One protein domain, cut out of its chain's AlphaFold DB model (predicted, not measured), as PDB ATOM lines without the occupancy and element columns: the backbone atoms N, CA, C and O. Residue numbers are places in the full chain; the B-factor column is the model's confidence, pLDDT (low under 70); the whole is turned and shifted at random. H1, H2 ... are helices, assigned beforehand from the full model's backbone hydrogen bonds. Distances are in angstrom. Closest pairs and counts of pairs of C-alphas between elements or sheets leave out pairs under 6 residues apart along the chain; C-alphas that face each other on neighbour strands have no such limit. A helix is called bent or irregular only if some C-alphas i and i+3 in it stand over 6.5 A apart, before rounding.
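Overview. This is residues 15 to 92 of the 92 residues of an uncharacterized protein of Onchocerca flexuosa (UniProt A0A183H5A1). A long bent helix, H3, passes over one end of short H2, and residues 75 to 92 stick out as an arm; H1 lies off to the side of H2, joined to it by residues 30 to 37 and touching no helix. The printed part has 78 residues with three named helices, in the order H1, H2, H3, holding 57 of them, and no named strand; the class is all helix. It is loose, with a radius of gyration of the C-alphas of 15.8 A, spanning 48 by 33 by 18 A.

Along the chain. Find C-alpha 17 at (46.861, 13.973, 21.702); H1 runs to residue 29, 18.4 A. H2 is residues 38 to 47, 14.4 A. H3, residues 57 to 90, was assigned as one helix by its hydrogen bonds but is bent: C-alphas 65 and 68 are 7.2 A apart. Its arms are H3a, residues 57 to 65, 12.1 A, and H3b, residues 68 to 90, 33.2 A, ending at (29.035, 32.461, 42.657).

Arrangement. H2 touches H3a, closest C-alphas Val 46 and Gln 63, 4.9 A, at a steep tilt of 67 degrees. H2 touches H3b at residues 70 to 71 alone, closest C-alphas Leu 47 and Arg 71, 6.6 A. H1 is apart from H2, H3a and H3b. Every O i to N i+4 pair in H1, H2, H3a and H3b is within hydrogen-bond range.

Size, cuts and confidence. The farthest C-alphas, Phe 57 and Arg 92, are 49.2 A apart. The printed part has no cut, both links are short, and no printed residue is under 70 in pLDDT.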
ATOM      1  N   PHE A  15      49.423  18.253  26.821       88.19
ATOM      2  CA  PHE A  15      50.127  17.455  25.819       88.19
ATOM      3  C   PHE A  15      49.277  17.317  24.556       88.19
ATOM      4  O   PHE A  15      48.049  17.230  24.642       88.19
ATOM      5  N   GLU A  16      49.929  17.272  23.393       92.38
ATOM      6  CA  GLU A  16      49.261  16.966  22.125       92.38
ATOM      7  C   GLU A  16      48.712  15.528  22.149       92.38
ATOM      8  O   GLU A  16      49.405  14.617  22.623       92.38
ATOM      9  N   PRO A  17      47.482  15.294  21.660       92.88
ATOM     10  CA  PRO A  17      46.861  13.973  21.702       92.88
ATOM     11  C   PRO A  17      47.670  12.911  20.945       92.88
ATOM     12  O   PRO A  17      47.713  11.760  21.381       92.88
ATOM     13  N   GLU A  18      48.367  13.290  19.875       95.75
ATOM     14  CA  GLU A  18      49.262  12.427  19.099       95.75
ATOM     15  C   GLU A  18      50.420  11.926  19.970       95.75
ATOM     16  O   GLU A  18      50.680  10.725  20.037       95.75
ATOM     17  N   THR A  19      51.045  12.824  20.742       93.44
ATOM     18  CA  THR A  19      52.128  12.470  21.677       93.44
ATOM     19  C   THR A  19      51.633  11.516  22.765       93.44
ATOM     20  O   THR A  19      52.329  10.568  23.144       93.44
ATOM     21  N   VAL A  20      50.416  11.742  23.272       93.94
ATOM     22  CA  VAL A  20      49.799  10.867  24.279       93.94
ATOM     23  C   VAL A  20      49.548   9.471  23.704       93.94
ATOM     24  O   VAL A  20      49.856   8.477  24.366       93.94
ATOM     25  N   ALA A  21      49.036   9.387  22.474       95.62
ATOM     26  CA  ALA A  21      48.775   8.125  21.791       95.62
ATOM     27  C   ALA A  21      50.066   7.329  21.537       95.62
ATOM     28  O   ALA A  21      50.122   6.137  21.844       95.62
ATOM     29  N   GLU A  22      51.122   7.982  21.051       95.94
ATOM     30  CA  GLU A  22      52.423   7.341  20.828       95.94
ATOM     31  C   GLU A  22      53.035   6.818  22.131       95.94
ATOM     32  O   GLU A  22      53.471   5.665  22.195       95.94
ATOM     33  N   CYS A  23      53.007   7.621  23.202       94.81
ATOM     34  CA  CYS A  23      53.494   7.197  24.515       94.81
ATOM     35  C   CYS A  23      52.717   5.994  25.058       94.81
ATOM     36  O   CYS A  23      53.312   5.089  25.650       94.81
ATOM     37  N   LEU A  24      51.398   5.974  24.869       94.88
ATOM     38  CA  LEU A  24      50.546   4.873  25.305       94.88
ATOM     39  C   LEU A  24      50.883   3.579  24.558       94.88
ATOM     40  O   LEU A  24      51.114   2.548  25.192       94.88
ATOM     41  N   LEU A  25      50.970   3.635  23.224       96.19
ATOM     42  CA  LEU A  25      51.333   2.482  22.393       96.19
ATOM     43  C   LEU A  25      52.731   1.961  22.740       96.19
ATOM     44  O   LEU A  25      52.929   0.752  22.886       96.19
ATOM     45  N   TYR A  26      53.687   2.868  22.944       95.19
ATOM     46  CA  TYR A  26      55.040   2.520  23.360       95.19
ATOM     47  C   TYR A  26      55.055   1.771  24.698       95.19
ATOM     48  O   TYR A  26      55.665   0.706  24.803       95.19
ATOM     49  N   ASN A  27      54.355   2.273  25.717       92.75
ATOM     50  CA  ASN A  27      54.297   1.627  27.029       92.75
ATOM     51  C   ASN A  27      53.596   0.267  26.980       92.75
ATOM     52  O   ASN A  27      54.106  -0.704  27.550       92.75
ATOM     53  N   LEU A  28      52.492   0.173  26.237       92.88
ATOM     54  CA  LEU A  28      51.761  -1.076  26.053       92.88
ATOM     55  C   LEU A  28      52.640  -2.146  25.388       92.88
ATOM     56  O   LEU A  28      52.688  -3.281  25.861       92.88
ATOM     57  N   SER A  29      53.413  -1.773  24.361       94.38
ATOM     58  CA  SER A  29      54.340  -2.689  23.675       94.38
ATOM     59  C   SER A  29      55.425  -3.270  24.595       94.38
ATOM     60  O   SER A  29      55.937  -4.361  24.353       94.38
ATOM     61  N   ARG A  30      55.758  -2.570  25.690       90.75
ATOM     62  CA  ARG A  30      56.760  -2.991  26.685       90.75
ATOM     63  C   ARG A  30      56.153  -3.720  27.888       90.75
ATOM     64  O   ARG A  30      56.896  -4.107  28.805       90.75
ATOM     65  N   GLY A  31      54.834  -3.921  27.872       87.62
ATOM     66  CA  GLY A  31      54.070  -4.549  28.945       87.62
ATOM     67  C   GLY A  31      53.935  -3.672  30.188       87.62
ATOM     68  O   GLY A  31      53.807  -4.205  31.288       87.62
ATOM     69  N   ASN A  32      54.026  -2.346  30.046       89.12
ATOM     70  CA  ASN A  32      53.758  -1.426  31.146       89.12
ATOM     71  C   ASN A  32      52.241  -1.223  31.277       89.12
ATOM     72  O   ASN A  32      51.562  -0.946  30.291       89.12
ATOM     73  N   TYR A  33      51.721  -1.327  32.501       83.81
ATOM     74  CA  TYR A  33      50.289  -1.174  32.787       83.81
ATOM     75  C   TYR A  33      49.856   0.288  32.940       83.81
ATOM     76  O   TYR A  33      48.676   0.599  32.803       83.81
ATOM     77  N   HIS A  34      50.803   1.188  33.208       86.06
ATOM     78  CA  HIS A  34      50.567   2.619  33.359       86.06
ATOM     79  C   HIS A  34      51.356   3.414  32.321       86.06
ATOM     80  O   HIS A  34      52.522   3.126  32.046       86.06
ATOM     81  N   THR A  35      50.716   4.449  31.776       90.25
ATOM     82  CA  THR A  35      51.363   5.463  30.939       90.25
ATOM     83  C   THR A  35      51.320   6.787  31.680       90.25
ATOM     84  O   THR A  35      50.257   7.371  31.872       90.25
ATOM     85  N   CYS A  36      52.488   7.251  32.105       91.00
ATOM     86  CA  CYS A  36      52.663   8.512  32.807       91.00
ATOM     87  C   CYS A  36      53.489   9.445  31.926       91.00
ATOM     88  O   CYS A  36      54.593   9.085  31.522       91.00
ATOM     89  N   ILE A  37      52.958  10.630  31.630       92.06
ATOM     90  CA  ILE A  37      53.613  11.616  30.767       92.06
ATOM     91  C   ILE A  37      53.948  12.846  31.610       92.06
ATOM     92  O   ILE A  37      53.083  13.407  32.283       92.06
ATOM     93  N   GLY A  38      55.220  13.243  31.594       89.94
ATOM     94  CA  GLY A  38      55.722  14.357  32.397       89.94
ATOM     95  C   GLY A  38      55.714  14.098  33.909       89.94
ATOM     96  O   GLY A  38      55.396  13.010  34.393       89.94
ATOM     97  N   LEU A  39      56.083  15.131  34.670       89.62
ATOM     98  CA  LEU A  39      56.200  15.055  36.128       89.62
ATOM     99  C   LEU A  39      54.834  14.906  36.812       89.62
ATOM    100  O   LEU A  39      54.682  14.082  37.711       89.62
ATOM    101  N   GLU A  40      53.834  15.667  36.362       89.00
ATOM    102  CA  GLU A  40      52.469  15.594  36.896       89.00
ATOM    103  C   GLU A  40      51.840  14.222  36.626       89.00
ATOM    104  O   GLU A  40      51.236  13.628  37.520       89.00
ATOM    105  N   GLY A  41      52.050  13.665  35.427       90.88
ATOM    106  CA  GLY A  41      51.600  12.318  35.084       90.88
ATOM    107  C   GLY A  41      52.293  11.234  35.908       90.88
ATOM    108  O   GLY A  41      51.640  10.280  36.327       90.88
ATOM    109  N   TRP A  42      53.591  11.378  36.194       92.56
ATOM    110  CA  TRP A  42      54.309  10.465  37.090       92.56
ATOM    111  C   TRP A  42      53.795  10.549  38.532       92.56
ATOM    112  O   TRP A  42      53.525   9.516  39.144       92.56
ATOM    113  N   MET A  43      53.573  11.761  39.050       93.50
ATOM    114  CA  MET A  43      52.973  11.980  40.371       93.50
ATOM    115  C   MET A  43      51.582  11.336  40.466       93.50
ATOM    116  O   MET A  43      51.285  10.646  41.443       93.50
ATOM    117  N   LEU A  44      50.742  11.511  39.440       92.06
ATOM    118  CA  LEU A  44      49.438  10.850  39.340       92.06
ATOM    119  C   LEU A  44      49.572   9.327  39.274       92.06
ATOM    120  O   LEU A  44      48.791   8.624  39.911       92.06
ATOM    121  N   GLY A  45      50.574   8.811  38.560       93.00
ATOM    122  CA  GLY A  45      50.889   7.384  38.517       93.00
ATOM    123  C   GLY A  45      51.241   6.816  39.887       93.00
ATOM    124  O   GLY A  45      50.749   5.756  40.255       93.00
ATOM    125  N   VAL A  46      52.025   7.549  40.680       94.06
ATOM    126  CA  VAL A  46      52.322   7.171  42.067       94.06
ATOM    127  C   VAL A  46      51.055   7.161  42.927       94.06
ATOM    128  O   VAL A  46      50.808   6.207  43.660       94.06
ATOM    129  N   LEU A  47      50.223   8.196  42.809       93.88
ATOM    130  CA  LEU A  47      48.980   8.337  43.574       93.88
ATOM    131  C   LEU A  47      47.923   7.277  43.245       93.88
ATOM    132  O   LEU A  47      47.121   6.925  44.109       93.88
ATOM    133  N   SER A  48      47.900   6.797  42.003       92.25
ATOM    134  CA  SER A  48      46.915   5.834  41.496       92.25
ATOM    135  C   SER A  48      47.414   4.388  41.492       92.25
ATOM    136  O   SER A  48      46.678   3.501  41.069       92.25
ATOM    137  N   ALA A  49      48.624   4.133  41.996       91.06
ATOM    138  CA  ALA A  49      49.276   2.830  41.914       91.06
ATOM    139  C   ALA A  49      48.512   1.690  42.602       91.06
ATOM    140  O   ALA A  49      48.512   0.583  42.083       91.06
ATOM    141  N   GLY A  50      47.828   1.938  43.726       88.00
ATOM    142  CA  GLY A  50      46.906   0.988  44.369       88.00
ATOM    143  C   GLY A  50      47.364  -0.480  44.351       88.00
ATOM    144  O   GLY A  50      48.319  -0.847  45.025       88.00
ATOM    145  N   ALA A  51      46.653  -1.310  43.581       88.88
ATOM    146  CA  ALA A  51      46.966  -2.724  43.341       88.88
ATOM    147  C   ALA A  51      47.434  -3.001  41.894       88.88
ATOM    148  O   ALA A  51      47.369  -4.139  41.424       88.88
ATOM    149  N   ALA A  52      47.843  -1.965  41.158       88.31
ATOM    150  CA  ALA A  52      48.331  -2.091  39.794       88.31
ATOM    151  C   ALA A  52      49.664  -2.866  39.773       88.31
ATOM    152  O   ALA A  52      50.518  -2.641  40.636       88.31
ATOM    153  N   PRO A  53      49.880  -3.768  38.799       88.31
ATOM    154  CA  PRO A  53      51.150  -4.468  38.674       88.31
ATOM    155  C   PRO A  53      52.275  -3.489  38.319       88.31
ATOM    156  O   PRO A  53      52.206  -2.799  37.300       88.31
ATOM    157  N   GLU A  54      53.332  -3.472  39.132       88.81
ATOM    158  CA  GLU A  54      54.502  -2.624  38.917       88.81
ATOM    159  C   GLU A  54      55.712  -3.466  38.509       88.81
ATOM    160  O   GLU A  54      56.073  -4.445  39.166       88.81
ATOM    161  N   LYS A  55      56.352  -3.084  37.401       87.69
ATOM    162  CA  LYS A  55      57.491  -3.819  36.833       87.69
ATOM    163  C   LYS A  55      58.820  -3.330  37.402       87.69
ATOM    164  O   LYS A  55      59.796  -4.078  37.426       87.69
ATOM    165  N   SER A  56      58.873  -2.070  37.829       88.88
ATOM    166  CA  SER A  56      60.088  -1.436  38.333       88.88
ATOM    167  C   SER A  56      60.093  -1.380  39.857       88.88
ATOM    168  O   SER A  56      59.265  -0.707  40.467       88.88
ATOM    169  N   PHE A  57      61.088  -2.012  40.484       91.62
ATOM    170  CA  PHE A  57      61.258  -1.961  41.940       91.62
ATOM    171  C   PHE A  57      61.404  -0.525  42.465       91.62
ATOM    172  O   PHE A  57      60.829  -0.180  43.491       91.62
ATOM    173  N   LEU A  58      62.130   0.335  41.742       91.75
ATOM    174  CA  LEU A  58      62.292   1.742  42.124       91.75
ATOM    175  C   LEU A  58      60.966   2.503  42.065       91.75
ATOM    176  O   LEU A  58      60.705   3.340  42.925       91.75
ATOM    177  N   GLN A  59      60.122   2.195  41.079       91.44
ATOM    178  CA  GLN A  59      58.799   2.801  40.957       91.44
ATOM    179  C   GLN A  59      57.879   2.323  42.086       91.44
ATOM    180  O   GLN A  59      57.222   3.149  42.712       91.44
ATOM    181  N   ALA A  60      57.907   1.029  42.417       93.44
ATOM    182  CA  ALA A  60      57.169   0.478  43.554       93.44
ATOM    183  C   ALA A  60      57.631   1.097  44.886       93.44
ATOM    184  O   ALA A  60      56.814   1.494  45.717       93.44
ATOM    185  N   ALA A  61      58.943   1.259  45.077       94.25
ATOM    186  CA  ALA A  61      59.492   1.937  46.247       94.25
ATOM    187  C   ALA A  61      59.036   3.402  46.311       94.25
ATOM    188  O   ALA A  61      58.605   3.865  47.365       94.25
ATOM    189  N   ALA A  62      59.063   4.121  45.186       93.50
ATOM    190  CA  ALA A  62      58.561   5.489  45.117       93.50
ATOM    191  C   ALA A  62      57.059   5.570  45.436       93.50
ATOM    192  O   ALA A  62      56.637   6.477  46.151       93.50
ATOM    193  N   GLN A  63      56.264   4.602  44.970       94.38
ATOM    194  CA  GLN A  63      54.834   4.518  45.261       94.38
ATOM    195  C   GLN A  63      54.557   4.390  46.760       94.38
ATOM    196  O   GLN A  63      53.741   5.133  47.304       94.38
ATOM    197  N   VAL A  64      55.284   3.504  47.442       94.50
ATOM    198  CA  VAL A  64      55.119   3.273  48.882       94.50
ATOM    199  C   VAL A  64      55.645   4.450  49.708       94.50
ATOM    200  O   VAL A  64      54.970   4.902  50.630       94.50
ATOM    201  N   LEU A  65      56.832   4.970  49.379       94.56
ATOM    202  CA  LEU A  65      57.491   6.013  50.171       94.56
ATOM    203  C   LEU A  65      56.859   7.394  49.972       94.56
ATOM    204  O   LEU A  65      56.672   8.132  50.940       94.56
ATOM    205  N   PHE A  66      56.518   7.754  48.733       94.25
ATOM    206  CA  PHE A  66      56.013   9.088  48.405       94.25
ATOM    207  C   PHE A  66      54.493   9.154  48.270       94.25
ATOM    208  O   PHE A  66      53.950  10.256  48.306       94.25
ATOM    209  N   GLY A  67      53.785   8.024  48.167       94.00
ATOM    210  CA  GLY A  67      52.332   8.003  47.964       94.00
ATOM    211  C   GLY A  67      51.561   8.816  49.008       94.00
ATOM    212  O   GLY A  67      50.698   9.619  48.653       94.00
ATOM    213  N   GLY A  68      51.924   8.695  50.289       94.56
ATOM    214  CA  GLY A  68      51.306   9.471  51.371       94.56
ATOM    215  C   GLY A  68      51.593  10.976  51.294       94.56
ATOM    216  O   GLY A  68      50.687  11.792  51.467       94.56
ATOM    217  N   LEU A  69      52.835  11.359  50.981       94.94
ATOM    218  CA  LEU A  69      53.222  12.767  50.843       94.94
ATOM    219  C   LEU A  69      52.532  13.417  49.640       94.94
ATOM    220  O   LEU A  69      51.909  14.473  49.761       94.94
ATOM    221  N   LEU A  70      52.593  12.758  48.483       95.12
ATOM    222  CA  LEU A  70      51.940  13.225  47.267       95.12
ATOM    223  C   LEU A  70      50.423  13.309  47.463       95.12
ATOM    224  O   LEU A  70      49.784  14.206  46.918       95.12
ATOM    225  N   ARG A  71      49.831  12.436  48.293       94.94
ATOM    226  CA  ARG A  71      48.398  12.484  48.618       94.94
ATOM    227  C   ARG A  71      48.028  13.770  49.349       94.94
ATOM    228  O   ARG A  71      46.986  14.346  49.031       94.94
ATOM    229  N   ALA A  72      48.858  14.217  50.290       95.69
ATOM    230  CA  ALA A  72      48.655  15.480  50.993       95.69
ATOM    231  C   ALA A  72      48.730  16.673  50.027       95.69
ATOM    232  O   ALA A  72      47.847  17.528  50.042       95.69
ATOM    233  N   ILE A  73      49.716  16.681  49.124       94.31
ATOM    234  CA  ILE A  73      49.837  17.708  48.077       94.31
ATOM    235  C   ILE A  73      48.593  17.699  47.179       94.31
ATOM    236  O   ILE A  73      47.987  18.744  46.946       94.31
ATOM    237  N   MET A  74      48.138  16.522  46.747       94.62
ATOM    238  CA  MET A  74      46.963  16.400  45.885       94.62
ATOM    239  C   MET A  74      45.675  16.900  46.557       94.62
ATOM    240  O   MET A  74      44.808  17.451  45.884       94.62
ATOM    241  N   LEU A  75      45.534  16.767  47.884       96.00
ATOM    242  CA  LEU A  75      44.398  17.355  48.610       96.00
ATOM    243  C   LEU A  75      44.371  18.881  48.507       96.00
ATOM    244  O   LEU A  75      43.292  19.452  48.362       96.00
ATOM    245  N   ILE A  76      45.536  19.530  48.543       95.31
ATOM    246  CA  ILE A  76      45.645  20.985  48.377       95.31
ATOM    247  C   ILE A  76      45.215  21.378  46.960       95.31
ATOM    248  O   ILE A  76      44.406  22.294  46.807       95.31
ATOM    249  N   TYR A  77      45.671  20.645  45.938       92.62
ATOM    250  CA  TYR A  77      45.241  20.846  44.548       92.62
ATOM    251  C   TYR A  77      43.725  20.694  44.389       92.62
ATOM    252  O   TYR A  77      43.070  21.571  43.834       92.62
ATOM    253  N   ILE A  78      43.144  19.619  44.928       94.31
ATOM    254  CA  ILE A  78      41.693  19.384  44.883       94.31
ATOM    255  C   ILE A  78      40.937  20.511  45.598       94.31
ATOM    256  O   ILE A  78      39.937  21.004  45.079       94.31
ATOM    257  N   GLY A  79      41.418  20.953  46.763       95.62
ATOM    258  CA  GLY A  79      40.846  22.091  47.482       95.62
ATOM    259  C   GLY A  79      40.873  23.375  46.651       95.62
ATOM    260  O   GLY A  79      39.862  24.070  46.550       95.62
ATOM    261  N   HIS A  80      41.998  23.650  45.990       94.19
ATOM    262  CA  HIS A  80      42.140  24.787  45.086       94.19
ATOM    263  C   HIS A  80      41.178  24.703  43.892       94.19
ATOM    264  O   HIS A  80      40.479  25.672  43.594       94.19
ATOM    265  N   PHE A  81      41.064  23.539  43.249       93.75
ATOM    266  CA  PHE A  81      40.144  23.334  42.127       93.75
ATOM    267  C   PHE A  81      38.676  23.477  42.543       93.75
ATOM    268  O   PHE A  81      37.910  24.153  41.857       93.75
ATOM    269  N   ASN A  82      38.289  22.934  43.699       94.81
ATOM    270  CA  ASN A  82      36.943  23.117  44.247       94.81
ATOM    271  C   ASN A  82      36.638  24.597  44.515       94.81
ATOM    272  O   ASN A  82      35.546  25.070  44.197       94.81
ATOM    273  N   TRP A  83      37.616  25.350  45.024       94.44
ATOM    274  CA  TRP A  83      37.478  26.791  45.216       94.44
ATOM    275  C   TRP A  83      37.301  27.551  43.892       94.44
ATOM    276  O   TRP A  83      36.451  28.441  43.816       94.44
ATOM    277  N   ILE A  84      38.038  27.192  42.829       92.88
ATOM    278  CA  ILE A  84      37.849  27.773  41.484       92.88
ATOM    279  C   ILE A  84      36.413  27.539  41.002       92.88
ATOM    280  O   ILE A  84      35.749  28.478  40.552       92.88
ATOM    281  N   VAL A  85      35.916  26.305  41.126       93.00
ATOM    282  CA  VAL A  85      34.551  25.943  40.721       93.00
ATOM    283  C   VAL A  85      33.520  26.749  41.511       93.00
ATOM    284  O   VAL A  85      32.609  27.332  40.920       93.00
ATOM    285  N   GLU A  86      33.676  26.852  42.831       93.50
ATOM    286  CA  GLU A  86      32.761  27.615  43.679       93.50
ATOM    287  C   GLU A  86      32.777  29.115  43.346       93.50
ATOM    288  O   GLU A  86      31.722  29.744  43.224       93.50
ATOM    289  N   LYS A  87      33.960  29.691  43.116       92.88
ATOM    290  CA  LYS A  87      34.130  31.090  42.705       92.88
ATOM    291  C   LYS A  87      33.453  31.376  41.364       92.88
ATOM    292  O   LYS A  87      32.815  32.418  41.220       92.88
ATOM    293  N   CYS A  88      33.578  30.476  40.390       89.31
ATOM    294  CA  CYS A  88      32.898  30.593  39.099       89.31
ATOM    295  C   CYS A  88      31.379  30.446  39.237       89.31
ATOM    296  O   CYS A  88      30.645  31.204  38.603       89.31
ATOM    297  N   LYS A  89      30.909  29.537  40.100       90.81
ATOM    298  CA  LYS A  89      29.483  29.348  40.388       90.81
ATOM    299  C   LYS A  89      28.857  30.588  41.028       90.81
ATOM    300  O   LYS A  89      27.783  30.981  40.607       90.81
ATOM    301  N   ARG A  90      29.525  31.231  41.994       89.38
ATOM    302  CA  ARG A  90      29.035  32.461  42.657       89.38
ATOM    303  C   ARG A  90      28.951  33.679  41.726       89.38
ATOM    304  O   ARG A  90      28.261  34.636  42.048       89.38
ATOM    305  N   LYS A  91      29.702  33.676  40.620       85.75
ATOM    306  CA  LYS A  91      29.702  34.748  39.609       85.75
ATOM    307  C   LYS A  91      28.664  34.541  38.499       85.75
ATOM    308  O   LYS A  91      28.565  35.405  37.628       85.75
ATOM    309  N   ARG A  92      27.987  33.391  38.476       78.19
ATOM    310  CA  ARG A  92      26.931  33.045  37.523       78.19
ATOM    311  C   ARG A  92      25.578  33.280  38.179       78.19
ATOM    312  O   ARG A  92      24.688  33.753  37.449       78.19
TER     313      ARG A  92